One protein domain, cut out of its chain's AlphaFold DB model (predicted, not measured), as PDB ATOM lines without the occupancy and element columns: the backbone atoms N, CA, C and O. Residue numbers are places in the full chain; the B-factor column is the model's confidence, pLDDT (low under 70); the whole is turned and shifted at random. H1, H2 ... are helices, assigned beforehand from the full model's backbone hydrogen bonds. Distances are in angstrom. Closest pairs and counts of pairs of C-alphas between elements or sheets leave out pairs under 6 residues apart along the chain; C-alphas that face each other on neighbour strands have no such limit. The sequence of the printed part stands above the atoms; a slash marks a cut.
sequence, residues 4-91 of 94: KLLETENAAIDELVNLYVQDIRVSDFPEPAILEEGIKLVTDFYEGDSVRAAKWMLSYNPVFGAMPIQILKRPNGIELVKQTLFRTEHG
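What this domain is: This is residues 4 to 91 of the 94 residues of the protein "DUF2384 domain-containing protein" of Alteromonas sp. (UniProt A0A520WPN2). Two helices, H2 and H5, lie side by side and run the same way, with H3 packed steeply across the last part of H2 and the short H4 packed on H5. The longest helix, H1, lies off to one end of the longest axis and touches no other helix, while H5 lies toward the other end. The printed part has 88 residues with five named helices, H1 to H5 in order along the chain, and no named strand; its class is all helix. It is compact, with a radius of gyration of the C-alphas of 12.4 A, and it spans 36 by 28 by 20 A.

How they stand to each other: H1, residues 4 to 20, is close but not clearly touching to H3, residues 50 to 57; their closest C-alphas, of Leu 16 and Ala 54, are 7.4 A apart. These two run the same way at a steep tilt of 43 degrees. H2, residues 32 to 45, is only just apart from H1, at 8.5 A. With residues 39 to 45 alone, H2 touches H3; the closest C-alphas, of Thr 43 and Ala 53, are 5.1 A apart. H2 and H3 run opposite ways at a steep tilt of 69.9 degrees, only just short of about perpendicular. H3 and H4, residues 68 to 71, only just touch, with 3 pairs of C-alphas within 8 A; the closest are those of Met 57 and Pro 68, at 4.8 A. H4 touches H5, residues 77 to 89, where the closest C-alphas, of Ile 71 and Gly 77, are 5.1 A apart. H2 and H5 touch at a shallow tilt of 12 degrees, the same way; their closest C-alphas, of Gly 38 and Ile 78, are 6.2 A apart. H3 and H5 are apart. Every O i to N i+4 pair is within hydrogen-bond range in H2, H3 and H5, and 11 of 13 are in H1; H4 is too short for such a pair.

Where its parts are: H1 begins at C-alpha 4, (263.828, 238.681, 218.532), and is 25.3 A long from first to last C-alpha. H2, 20.5 A long, begins at C-alpha 32, (258.000, 257.016, 226.869). H3 and H4 have 8 and 4 residues. H5, 18.5 A long, ends at C-alpha 89, (254.177, 243.308, 249.599).

The domain as a whole: The two C-alphas farthest apart, of Lys 4 and Val 63, are 38.4 A apart. The printed part has no cut. The link from H1 to H2, 11 residues, is long; those from H2 to H3 and from H4 to H5 are tight, and that from H3 to H4 is short. Mean pLDDT of the printed part is 78.4; residues 4 to 26 are under 70.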
ATOM      1  N   LYS A   4     265.124 239.380 218.558       33.66
ATOM      2  CA  LYS A   4     263.828 238.681 218.532       33.66
ATOM      3  C   LYS A   4     263.063 238.681 219.860       33.66
ATOM      4  O   LYS A   4     261.861 238.485 219.821       33.66
ATOM      5  N   LEU A   5     263.745 238.849 221.002       32.94
ATOM      6  CA  LEU A   5     263.092 238.886 222.321       32.94
ATOM      7  C   LEU A   5     262.422 240.243 222.585       32.94
ATOM      8  O   LEU A   5     261.295 240.270 223.066       32.94
ATOM      9  N   LEU A   6     263.082 241.338 222.190       35.59
ATOM     10  CA  LEU A   6     262.581 242.708 222.363       35.59
ATOM     11  C   LEU A   6     261.315 242.974 221.530       35.59
ATOM     12  O   LEU A   6     260.398 243.644 221.993       35.59
ATOM     13  N   GLU A   7     261.229 242.413 220.319       41.09
ATOM     14  CA  GLU A   7     260.038 242.542 219.462       41.09
ATOM     15  C   GLU A   7     258.812 241.825 220.051       41.09
ATOM     16  O   GLU A   7     257.698 242.336 219.966       41.09
ATOM     17  N   THR A   8     259.007 240.665 220.687       48.22
ATOM     18  CA  THR A   8     257.925 239.925 221.362       48.22
ATOM     19  C   THR A   8     257.447 240.592 222.648       48.22
ATOM     20  O   THR A   8     256.256 240.532 222.943       48.22
ATOM     21  N   GLU A   9     258.340 241.232 223.406       49.59
ATOM     22  CA  GLU A   9     257.969 241.964 224.624       49.59
ATOM     23  C   GLU A   9     257.147 243.215 224.286       49.59
ATOM     24  O   GLU A   9     256.102 243.436 224.897       49.59
ATOM     25  N   ASN A  10     257.536 243.961 223.244       52.59
ATOM     26  CA  ASN A  10     256.761 245.107 222.758       52.59
ATOM     27  C   ASN A  10     255.381 244.702 222.230       52.59
ATOM     28  O   ASN A  10     254.400 245.363 222.545       52.59
ATOM     29  N   ALA A  11     255.272 243.588 221.501       55.78
ATOM     30  CA  ALA A  11     253.980 243.104 221.013       55.78
ATOM     31  C   ALA A  11     253.032 242.699 222.157       55.78
ATOM     32  O   ALA A  11     251.836 242.966 222.084       55.78
ATOM     33  N   ALA A  12     253.557 242.094 223.228       55.41
ATOM     34  CA  ALA A  12     252.763 241.732 224.400       55.41
ATOM     35  C   ALA A  12     252.316 242.968 225.195       55.41
ATOM     36  O   ALA A  12     251.188 243.007 225.681       55.41
ATOM     37  N   ILE A  13     253.169 243.992 225.296       55.72
ATOM     38  CA  ILE A  13     252.817 245.291 225.887       55.72
ATOM     39  C   ILE A  13     251.751 245.989 225.036       55.72
ATOM     40  O   ILE A  13     250.751 246.441 225.586       55.72
ATOM     41  N   ASP A  14     251.908 246.016 223.714       55.38
ATOM     42  CA  ASP A  14     250.954 246.619 222.779       55.38
ATOM     43  C   ASP A  14     249.608 245.894 222.764       55.38
ATOM     44  O   ASP A  14     248.569 246.537 222.643       55.38
ATOM     45  N   GLU A  15     249.590 244.567 222.898       55.84
ATOM     46  CA  GLU A  15     248.361 243.778 223.000       55.84
ATOM     47  C   GLU A  15     247.661 244.021 224.342       55.84
ATOM     48  O   GLU A  15     246.441 244.154 224.393       55.84
ATOM     49  N   LEU A  16     248.425 244.165 225.426       59.41
ATOM     50  CA  LEU A  16     247.909 244.411 226.770       59.41
ATOM     51  C   LEU A  16     247.394 245.843 226.955       59.41
ATOM     52  O   LEU A  16     246.379 246.063 227.618       59.41
ATOM     53  N   VAL A  17     248.067 246.797 226.313       55.47
ATOM     54  CA  VAL A  17     247.583 248.157 226.097       55.47
ATOM     55  C   VAL A  17     246.318 248.075 225.231       55.47
ATOM     56  O   VAL A  17     245.237 248.360 225.725       55.47
ATOM     57  N   ASN A  18     246.359 247.556 224.003       56.06
ATOM     58  CA  ASN A  18     245.182 247.514 223.117       56.06
ATOM     59  C   ASN A  18     243.951 246.791 223.693       56.06
ATOM     60  O   ASN A  18     242.827 247.195 223.399       56.06
ATOM     61  N   LEU A  19     244.126 245.747 224.508       53.62
ATOM     62  CA  LEU A  19     243.017 244.984 225.092       53.62
ATOM     63  C   LEU A  19     242.185 245.786 226.105       53.62
ATOM     64  O   LEU A  19     241.008 245.476 226.279       53.62
ATOM     65  N   TYR A  20     242.756 246.799 226.769       54.34
ATOM     66  CA  TYR A  20     242.070 247.524 227.856       54.34
ATOM     67  C   TYR A  20     242.233 249.049 227.815       54.34
ATOM     68  O   TYR A  20     241.656 249.767 228.633       54.34
ATOM     69  N   VAL A  21     242.983 249.556 226.839       53.19
ATOM     70  CA  VAL A  21     243.330 250.960 226.669       53.19
ATOM     71  C   VAL A  21     242.570 251.543 225.488       53.19
ATOM     72  O   VAL A  21     243.092 251.686 224.390       53.19
ATOM     73  N   GLN A  22     241.329 251.954 225.718       52.06
ATOM     74  CA  GLN A  22     240.758 252.997 224.863       52.06
ATOM     75  C   GLN A  22     241.209 254.412 225.314       52.06
ATOM     76  O   GLN A  22     241.058 255.350 224.539       52.06
ATOM     77  N   ASP A  23     241.886 254.560 226.479       56.97
ATOM     78  CA  ASP A  23     242.138 255.868 227.146       56.97
ATOM     79  C   ASP A  23     243.569 256.153 227.704       56.97
ATOM     80  O   ASP A  23     243.782 257.135 228.417       56.97
ATOM     81  N   ILE A  24     244.592 255.339 227.423       64.56
ATOM     82  CA  ILE A  24     245.991 255.540 227.883       64.56
ATOM     83  C   ILE A  24     246.890 255.708 226.663       64.56
ATOM     84  O   ILE A  24     247.251 254.749 225.991       64.56
ATOM     85  N   ARG A  25     247.275 256.944 226.360       68.56
ATOM     86  CA  ARG A  25     248.184 257.213 225.245       68.56
ATOM     87  C   ARG A  25     249.607 257.282 225.775       68.56
ATOM     88  O   ARG A  25     249.839 257.863 226.831       68.56
ATOM     89  N   VAL A  26     250.576 256.750 225.028       66.31
ATOM     90  CA  VAL A  26     252.011 256.879 225.366       66.31
ATOM     91  C   VAL A  26     252.419 258.357 225.500       66.31
ATOM     92  O   VAL A  26     253.273 258.696 226.310       66.31
ATOM     93  N   SER A  27     251.740 259.258 224.782       71.31
ATOM     94  CA  SER A  27     251.904 260.714 224.899       71.31
ATOM     95  C   SER A  27     251.497 261.306 226.252       71.31
ATOM     96  O   SER A  27     251.801 262.464 226.513       71.31
ATOM     97  N   ASP A  28     250.770 260.561 227.085       74.25
ATOM     98  CA  ASP A  28     250.317 261.036 228.394       74.25
ATOM     99  C   ASP A  28     251.382 260.855 229.486       74.25
ATOM    100  O   ASP A  28     251.175 261.280 230.623       74.25
ATOM    101  N   PHE A  29     252.487 260.178 229.170       79.25
ATOM    102  CA  PHE A  29     253.603 259.966 230.081       79.25
ATOM    103  C   PHE A  29     254.654 261.062 229.871       79.25
ATOM    104  O   PHE A  29     254.839 261.501 228.735       79.25
ATOM    105  N   PRO A  30     255.364 261.501 230.931       79.62
ATOM    106  CA  PRO A  30     256.365 262.561 230.805       79.62
ATOM    107  C   PRO A  30     257.449 262.216 229.778       79.62
ATOM    108  O   PRO A  30     257.870 263.076 229.011       79.62
ATOM    109  N   GLU A  31     257.841 260.941 229.735       79.44
ATOM    110  CA  GLU A  31     258.696 260.358 228.708       79.44
ATOM    111  C   GLU A  31     258.236 258.917 228.428       79.44
ATOM    112  O   GLU A  31     257.837 258.223 229.370       79.44
ATOM    113  N   PRO A  32     258.328 258.412 227.181       71.00
ATOM    114  CA  PRO A  32     258.000 257.016 226.869       71.00
ATOM    115  C   PRO A  32     258.772 256.003 227.730       71.00
ATOM    116  O   PRO A  32     258.213 254.990 228.146       71.00
ATOM    117  N   ALA A  33     260.022 256.329 228.085       79.12
ATOM    118  CA  ALA A  33     260.874 255.505 228.938       79.12
ATOM    119  C   ALA A  33     260.276 255.244 230.335       79.12
ATOM    120  O   ALA A  33     260.542 254.199 230.920       79.12
ATOM    121  N   ILE A  34     259.428 256.141 230.858       84.06
ATOM    122  CA  ILE A  34     258.766 255.953 232.160       84.06
ATOM    123  C   ILE A  34     257.731 254.827 232.101       84.06
ATOM    124  O   ILE A  34     257.578 254.078 233.067       84.06
ATOM    125  N   LEU A  35     257.010 254.699 230.984       84.00
ATOM    126  CA  LEU A  35     256.051 253.611 230.807       84.00
ATOM    127  C   LEU A  35     256.783 252.266 230.742       84.00
ATOM    128  O   LEU A  35     256.403 251.336 231.450       84.00
ATOM    129  N   GLU A  36     257.858 252.188 229.955       84.38
ATOM    130  CA  GLU A  36     258.697 250.988 229.847       84.38
ATOM    131  C   GLU A  36     259.332 250.611 231.195       84.38
ATOM    132  O   GLU A  36     259.229 249.462 231.630       84.38
ATOM    133  N   GLU A  37     259.927 251.578 231.904       90.19
ATOM    134  CA  GLU A  37     260.524 251.362 233.227       90.19
ATOM    135  C   GLU A  37     259.474 250.899 234.246       90.19
ATOM    136  O   GLU A  37     259.714 249.954 234.998       90.19
ATOM    137  N   GLY A  38     258.290 251.517 234.248       91.25
ATOM    138  CA  GLY A  38     257.190 251.155 235.138       91.25
ATOM    139  C   GLY A  38     256.649 249.747 234.881       91.25
ATOM    140  O   GLY A  38     256.480 248.978 235.830       91.25
ATOM    141  N   ILE A  39     256.431 249.377 233.613       88.31
ATOM    142  CA  ILE A  39     256.032 248.015 233.225       88.31
ATOM    143  C   ILE A  39     257.084 247.012 233.691       88.31
ATOM    144  O   ILE A  39     256.739 246.004 234.317       88.31
ATOM    145  N   LYS A  40     258.362 247.288 233.413       89.94
ATOM    146  CA  LYS A  40     259.460 246.399 233.786       89.94
ATOM    147  C   LYS A  40     259.530 246.215 235.301       89.94
ATOM    148  O   LYS A  40     259.574 245.083 235.767       89.94
ATOM    149  N   LEU A  41     259.487 247.307 236.060       94.69
ATOM    150  CA  LEU A  41     259.524 247.298 237.522       94.69
ATOM    151  C   LEU A  41     258.442 246.386 238.117       94.69
ATOM    152  O   LEU A  41     258.728 245.565 238.986       94.69
ATOM    153  N   VAL A  42     257.197 246.528 237.656       93.38
ATOM    154  CA  VAL A  42     256.072 245.737 238.176       93.38
ATOM    155  C   VAL A  42     256.162 244.282 237.708       93.38
ATOM    156  O   VAL A  42     255.839 243.370 238.465       93.38
ATOM    157  N   THR A  43     256.634 244.045 236.485       90.31
ATOM    158  CA  THR A  43     256.829 242.688 235.956       90.31
ATOM    159  C   THR A  43     257.920 241.940 236.719       90.31
ATOM    160  O   THR A  43     257.712 240.791 237.097       90.31
ATOM    161  N   ASP A  44     259.039 242.602 237.029       94.12
ATOM    162  CA  ASP A  44     260.111 242.042 237.856       94.12
ATOM    163  C   ASP A  44     259.606 241.715 239.275       94.12
ATOM    164  O   ASP A  44     259.929 240.657 239.812       94.12
ATOM    165  N   PHE A  45     258.771 242.580 239.871       94.38
ATOM    166  CA  PHE A  45     258.153 242.337 241.184       94.38
ATOM    167  C   PHE A  45     257.274 241.076 241.203       94.38
ATOM    168  O   PHE A  45     257.222 240.372 242.208       94.38
ATOM    169  N   TYR A  46     256.604 240.767 240.093       91.69
ATOM    170  CA  TYR A  46     255.819 239.541 239.929       91.69
ATOM    171  C   TYR A  46     256.613 238.392 239.293       91.69
ATOM    172  O   TYR A  46     256.020 237.513 238.670       91.69
ATOM    173  N   GLU A  47     257.940 238.382 239.451       94.44
ATOM    174  CA  GLU A  47     258.827 237.300 238.999       94.44
ATOM    175  C   GLU A  47     258.718 237.001 237.489       94.44
ATOM    176  O   GLU A  47     258.932 235.875 237.040       94.44
ATOM    177  N   GLY A  48     258.378 238.011 236.682       86.25
ATOM    178  CA  GLY A  48     258.190 237.872 235.238       86.25
ATOM    179  C   GLY A  48     256.762 237.537 234.794       86.25
ATOM    180  O   GLY A  48     256.519 237.449 233.591       86.25
ATOM    181  N   ASP A  49     255.800 237.376 235.713       85.88
ATOM    182  CA  ASP A  49     254.386 237.171 235.367       85.88
ATOM    183  C   ASP A  49     253.756 238.476 234.847       85.88
ATOM    184  O   ASP A  49     253.178 239.281 235.587       85.88
ATOM    185  N   SER A  50     253.869 238.677 233.533       82.81
ATOM    186  CA  SER A  50     253.379 239.862 232.827       82.81
ATOM    187  C   SER A  50     251.860 240.034 232.920       82.81
ATOM    188  O   SER A  50     251.374 241.163 233.002       82.81
ATOM    189  N   VAL A  51     251.093 238.940 232.977       81.56
ATOM    190  CA  VAL A  51     249.626 238.985 233.099       81.56
ATOM    191  C   VAL A  51     249.228 239.492 234.480       81.56
ATOM    192  O   VAL A  51     248.318 240.317 234.611       81.56
ATOM    193  N   ARG A  52     249.896 239.011 235.531       85.38
ATOM    194  CA  ARG A  52     249.649 239.470 236.899       85.38
ATOM    195  C   ARG A  52     250.091 240.917 237.095       85.38
ATOM    196  O   ARG A  52     249.328 241.697 237.669       85.38
ATOM    197  N   ALA A  53     251.257 241.283 236.569       88.19
ATOM    198  CA  ALA A  53     251.768 242.651 236.598       88.19
ATOM    199  C   ALA A  53     250.802 243.639 235.938       88.19
ATOM    200  O   ALA A  53     250.430 244.651 236.531       88.19
ATOM    201  N   ALA A  54     250.313 243.296 234.751       84.06
ATOM    202  CA  ALA A  54     249.306 244.057 234.033       84.06
ATOM    203  C   ALA A  54     248.004 244.236 234.810       84.06
ATOM    204  O   ALA A  54     247.524 245.359 234.968       84.06
ATOM    205  N   LYS A  55     247.446 243.139 235.341       85.25
ATOM    206  CA  LYS A  55     246.235 243.196 236.170       85.25
ATOM    207  C   LYS A  55     246.422 244.141 237.349       85.25
ATOM    208  O   LYS A  55     245.524 244.923 237.642       85.25
ATOM    209  N   TRP A  56     247.580 244.097 238.005       90.12
ATOM    210  CA  TRP A  56     247.877 244.988 239.119       90.12
ATOM    211  C   TRP A  56     248.012 246.449 238.673       90.12
ATOM    212  O   TRP A  56     247.394 247.325 239.274       90.12
ATOM    213  N   MET A  57     248.732 246.721 237.579       90.12
ATOM    214  CA  MET A  57     248.907 248.081 237.051       90.12
ATOM    215  C   MET A  57     247.600 248.755 236.627       90.12
ATOM    216  O   MET A  57     247.505 249.985 236.650       90.12
ATOM    217  N   LEU A  58     246.611 247.949 236.242       86.25
ATOM    218  CA  LEU A  58     245.276 248.373 235.827       86.25
ATOM    219  C   LEU A  58     244.238 248.276 236.955       86.25
ATOM    220  O   LEU A  58     243.078 248.632 236.765       86.25
ATOM    221  N   SER A  59     244.627 247.807 238.140       87.31
ATOM    222  CA  SER A  59     243.738 247.766 239.298       87.31
ATOM    223  C   SER A  59     243.775 249.098 240.035       87.31
ATOM    224  O   SER A  59     244.840 249.664 240.274       87.31
ATOM    225  N   TYR A  60     242.605 249.607 240.420       85.94
ATOM    226  CA  TYR A  60     242.515 250.838 241.201       85.94
ATOM    227  C   TYR A  60     243.284 250.701 242.521       85.94
ATOM    228  O   TYR A  60     243.023 249.785 243.305       85.94
ATOM    229  N   ASN A  61     244.206 251.630 242.781       85.12
ATOM    230  CA  ASN A  61     244.925 251.693 244.040       85.12
ATOM    231  C   ASN A  61     244.297 252.746 244.973       85.12
ATOM    232  O   ASN A  61     244.358 253.942 244.667       85.12
ATOM    233  N   PRO A  62     243.731 252.344 246.128       80.31
ATOM    234  CA  PRO A  62     243.033 253.268 247.018       80.31
ATOM    235  C   PRO A  62     243.962 254.256 247.735       80.31
ATOM    236  O   PRO A  62     243.524 255.359 248.043       80.31
ATOM    237  N   VAL A  63     245.238 253.913 247.954       80.00
ATOM    238  CA  VAL A  63     246.208 254.778 248.656       80.00
ATOM    239  C   VAL A  63     246.533 256.024 247.829       80.00
ATOM    240  O   VAL A  63     246.698 257.113 248.370       80.00
ATOM    241  N   PHE A  64     246.595 255.878 246.505       79.69
ATOM    242  CA  PHE A  64     246.948 256.966 245.588       79.69
ATOM    243  C   PHE A  64     245.775 257.484 244.749       79.69
ATOM    244  O   PHE A  64     245.956 258.400 243.939       79.69
ATOM    245  N   GLY A  65     244.587 256.907 244.947       85.75
ATOM    246  CA  GLY A  65     243.346 257.303 244.290       85.75
ATOM    247  C   GLY A  65     243.342 257.111 242.771       85.75
ATOM    248  O   GLY A  65     242.637 257.834 242.072       85.75
ATOM    249  N   ALA A  66     244.171 256.207 242.241       88.25
ATOM    250  CA  ALA A  66     244.344 256.005 240.802       88.25
ATOM    251  C   ALA A  66     244.853 254.592 240.489       88.25
ATOM    252  O   ALA A  66     245.378 253.902 241.364       88.25
ATOM    253  N   MET A  67     244.747 254.166 239.230       90.00
ATOM    254  CA  MET A  67     245.454 252.968 238.763       90.00
ATOM    255  C   MET A  67     246.969 253.243 238.726       90.00
ATOM    256  O   MET A  67     247.358 254.339 238.311       90.00
ATOM    257  N   PRO A  68     247.847 252.291 239.088       92.00
ATOM    258  CA  PRO A  68     249.296 252.490 239.028       92.00
ATOM    259  C   PRO A  68     249.809 252.980 237.667       92.00
ATOM    260  O   PRO A  68     250.669 253.856 237.615       92.00
ATOM    261  N   ILE A  69     249.211 252.527 236.561       89.69
ATOM    262  CA  ILE A  69     249.559 253.033 235.226       89.69
ATOM    263  C   ILE A  69     249.260 254.534 235.042       89.69
ATOM    264  O   ILE A  69     249.949 255.225 234.301       89.69
ATOM    265  N   GLN A  70     248.258 255.078 235.739       88.88
ATOM    266  CA  GLN A  70     247.959 256.514 235.741       88.88
ATOM    267  C   GLN A  70     248.906 257.284 236.668       88.88
ATOM    268  O   GLN A  70     249.188 258.454 236.420       88.88
ATOM    269  N   ILE A  71     249.417 256.643 237.725       91.38
ATOM    270  CA  ILE A  71     250.422 257.231 238.621       91.38
ATOM    271  C   ILE A  71     251.720 257.505 237.855       91.38
ATOM    272  O   ILE A  71     252.320 258.561 238.048       91.38
ATOM    273  N   LEU A  72     252.106 256.615 236.934       91.25
ATOM    274  CA  LEU A  72     253.273 256.781 236.058       91.25
ATOM    275  C   LEU A  72     253.224 258.049 235.187       91.25
ATOM    276  O   LEU A  72     254.268 258.544 234.782       91.25
ATOM    277  N   LYS A  73     252.040 258.626 234.943       88.81
ATOM    278  CA  LYS A  73     251.897 259.897 234.210       88.81
ATOM    279  C   LYS A  73     252.402 261.114 235.006       88.81
ATOM    280  O   LYS A  73     252.538 262.204 234.460       88.81
ATOM    281  N   ARG A  74     252.646 260.967 236.313       88.44
ATOM    282  CA  ARG A  74     253.110 262.052 237.195       88.44
ATOM    283  C   ARG A  74     254.636 262.217 237.104       88.44
ATOM    284  O   ARG A  74     255.329 261.224 236.892       88.44
ATOM    285  N   PRO A  75     255.192 263.416 237.377       88.50
ATOM    286  CA  PRO A  75     256.643 263.651 237.337       88.50
ATOM    287  C   PRO A  75     257.482 262.712 238.220       88.50
ATOM    288  O   PRO A  75     258.625 262.418 237.898       88.50
ATOM    289  N   ASN A  76     256.923 262.226 239.331       90.44
ATOM    290  CA  ASN A  76     257.550 261.277 240.255       90.44
ATOM    291  C   ASN A  76     256.894 259.882 240.213       90.44
ATOM    292  O   ASN A  76     256.930 259.147 241.202       90.44
ATOM    293  N   GLY A  77     256.260 259.526 239.092       91.88
ATOM    294  CA  GLY A  77     255.413 258.342 238.969       91.88
ATOM    295  C   GLY A  77     256.107 257.026 239.327       91.88
ATOM    296  O   GLY A  77     255.520 256.215 240.040       91.88
ATOM    297  N   ILE A  78     257.367 256.841 238.921       94.56
ATOM    298  CA  ILE A  78     258.155 255.638 239.242       94.56
ATOM    299  C   ILE A  78     258.301 255.448 240.753       94.56
ATOM    300  O   ILE A  78     258.053 254.361 241.271       94.56
ATOM    301  N   GLU A  79     258.664 256.506 241.476       94.62
ATOM    302  CA  GLU A  79     258.859 256.436 242.925       94.62
ATOM    303  C   GLU A  79     257.541 256.130 243.648       94.62
ATOM    304  O   GLU A  79     257.493 255.308 244.563       94.62
ATOM    305  N   LEU A  80     256.438 256.719 243.182       92.94
ATOM    306  CA  LEU A  80     255.108 256.426 243.714       92.94
ATOM    307  C   LEU A  80     254.685 254.972 243.445       92.94
ATOM    308  O   LEU A  80     254.121 254.323 244.328       92.94
ATOM    309  N   VAL A  81     254.987 254.419 242.266       94.44
ATOM    310  CA  VAL A  81     254.728 253.000 241.969       94.44
ATOM    311  C   VAL A  81     255.570 252.088 242.865       94.44
ATOM    312  O   VAL A  81     255.019 251.145 243.428       94.44
ATOM    313  N   LYS A  82     256.853 252.397 243.106       94.69
ATOM    314  CA  LYS A  82     257.696 251.649 244.063       94.69
ATOM    315  C   LYS A  82     257.097 251.631 245.468       94.69
ATOM    316  O   LYS A  82     256.990 250.570 246.077       94.69
ATOM    317  N   GLN A  83     256.633 252.779 245.963       92.69
ATOM    318  CA  GLN A  83     255.945 252.864 247.258       92.69
ATOM    319  C   GLN A  83     254.663 252.023 247.286       92.69
ATOM    320  O   GLN A  83     254.336 251.405 248.300       92.69
ATOM    321  N   THR A  84     253.943 251.977 246.167       91.19
ATOM    322  CA  THR A  84     252.726 251.175 246.021       91.19
ATOM    323  C   THR A  84     253.028 249.670 246.056       91.19
ATOM    324  O   THR A  84     252.309 248.911 246.711       91.19
ATOM    325  N   LEU A  85     254.106 249.235 245.398       92.94
ATOM    326  CA  LEU A  85     254.577 247.847 245.427       92.94
ATOM    327  C   LEU A  85     255.038 247.444 246.831       92.94
ATOM    328  O   LEU A  85     254.570 246.434 247.346       92.94
ATOM    329  N   PHE A  86     255.846 248.282 247.489       92.75
ATOM    330  CA  PHE A  86     256.276 248.065 248.873       92.75
ATOM    331  C   PHE A  86     255.077 247.858 249.810       92.75
ATOM    332  O   PHE A  86     255.027 246.902 250.580       92.75
ATOM    333  N   ARG A  87     254.058 248.715 249.704       89.56
ATOM    334  CA  ARG A  87     252.817 248.578 250.478       89.56
ATOM    335  C   ARG A  87     252.064 247.288 250.161       89.56
ATOM    336  O   ARG A  87     251.557 246.653 251.080       89.56
ATOM    337  N   THR A  88     252.008 246.892 248.890       87.50
ATOM    338  CA  THR A  88     251.351 245.650 248.450       87.50
ATOM    339  C   THR A  88     252.034 244.422 249.048       87.50
ATOM    340  O   THR A  88     251.354 243.550 249.579       87.50
ATOM    341  N   GLU A  89     253.365 244.379 249.010       88.81
ATOM    342  CA  GLU A  89     254.177 243.308 249.599       88.81
ATOM    343  C   GLU A  89     253.948 243.171 251.111       88.81
ATOM    344  O   GLU A  89     253.874 242.064 251.636       88.81
ATOM    345  N   HIS A  90     253.757 244.298 251.801       88.94
ATOM    346  CA  HIS A  90     253.585 244.349 253.253       88.94
ATOM    347  C   HIS A  90     252.112 244.366 253.704       88.94
ATOM    348  O   HIS A  90     251.839 244.520 254.894       88.94
ATOM    349  N   GLY A  91     251.149 244.233 252.783       85.06
ATOM    350  CA  GLY A  91     249.715 244.230 253.104       85.06
ATOM    351  C   GLY A  91     249.176 245.554 253.669       85.06
ATOM    352  O   GLY A  91     248.229 245.552 254.453       85.06
TER     353      GLY A  91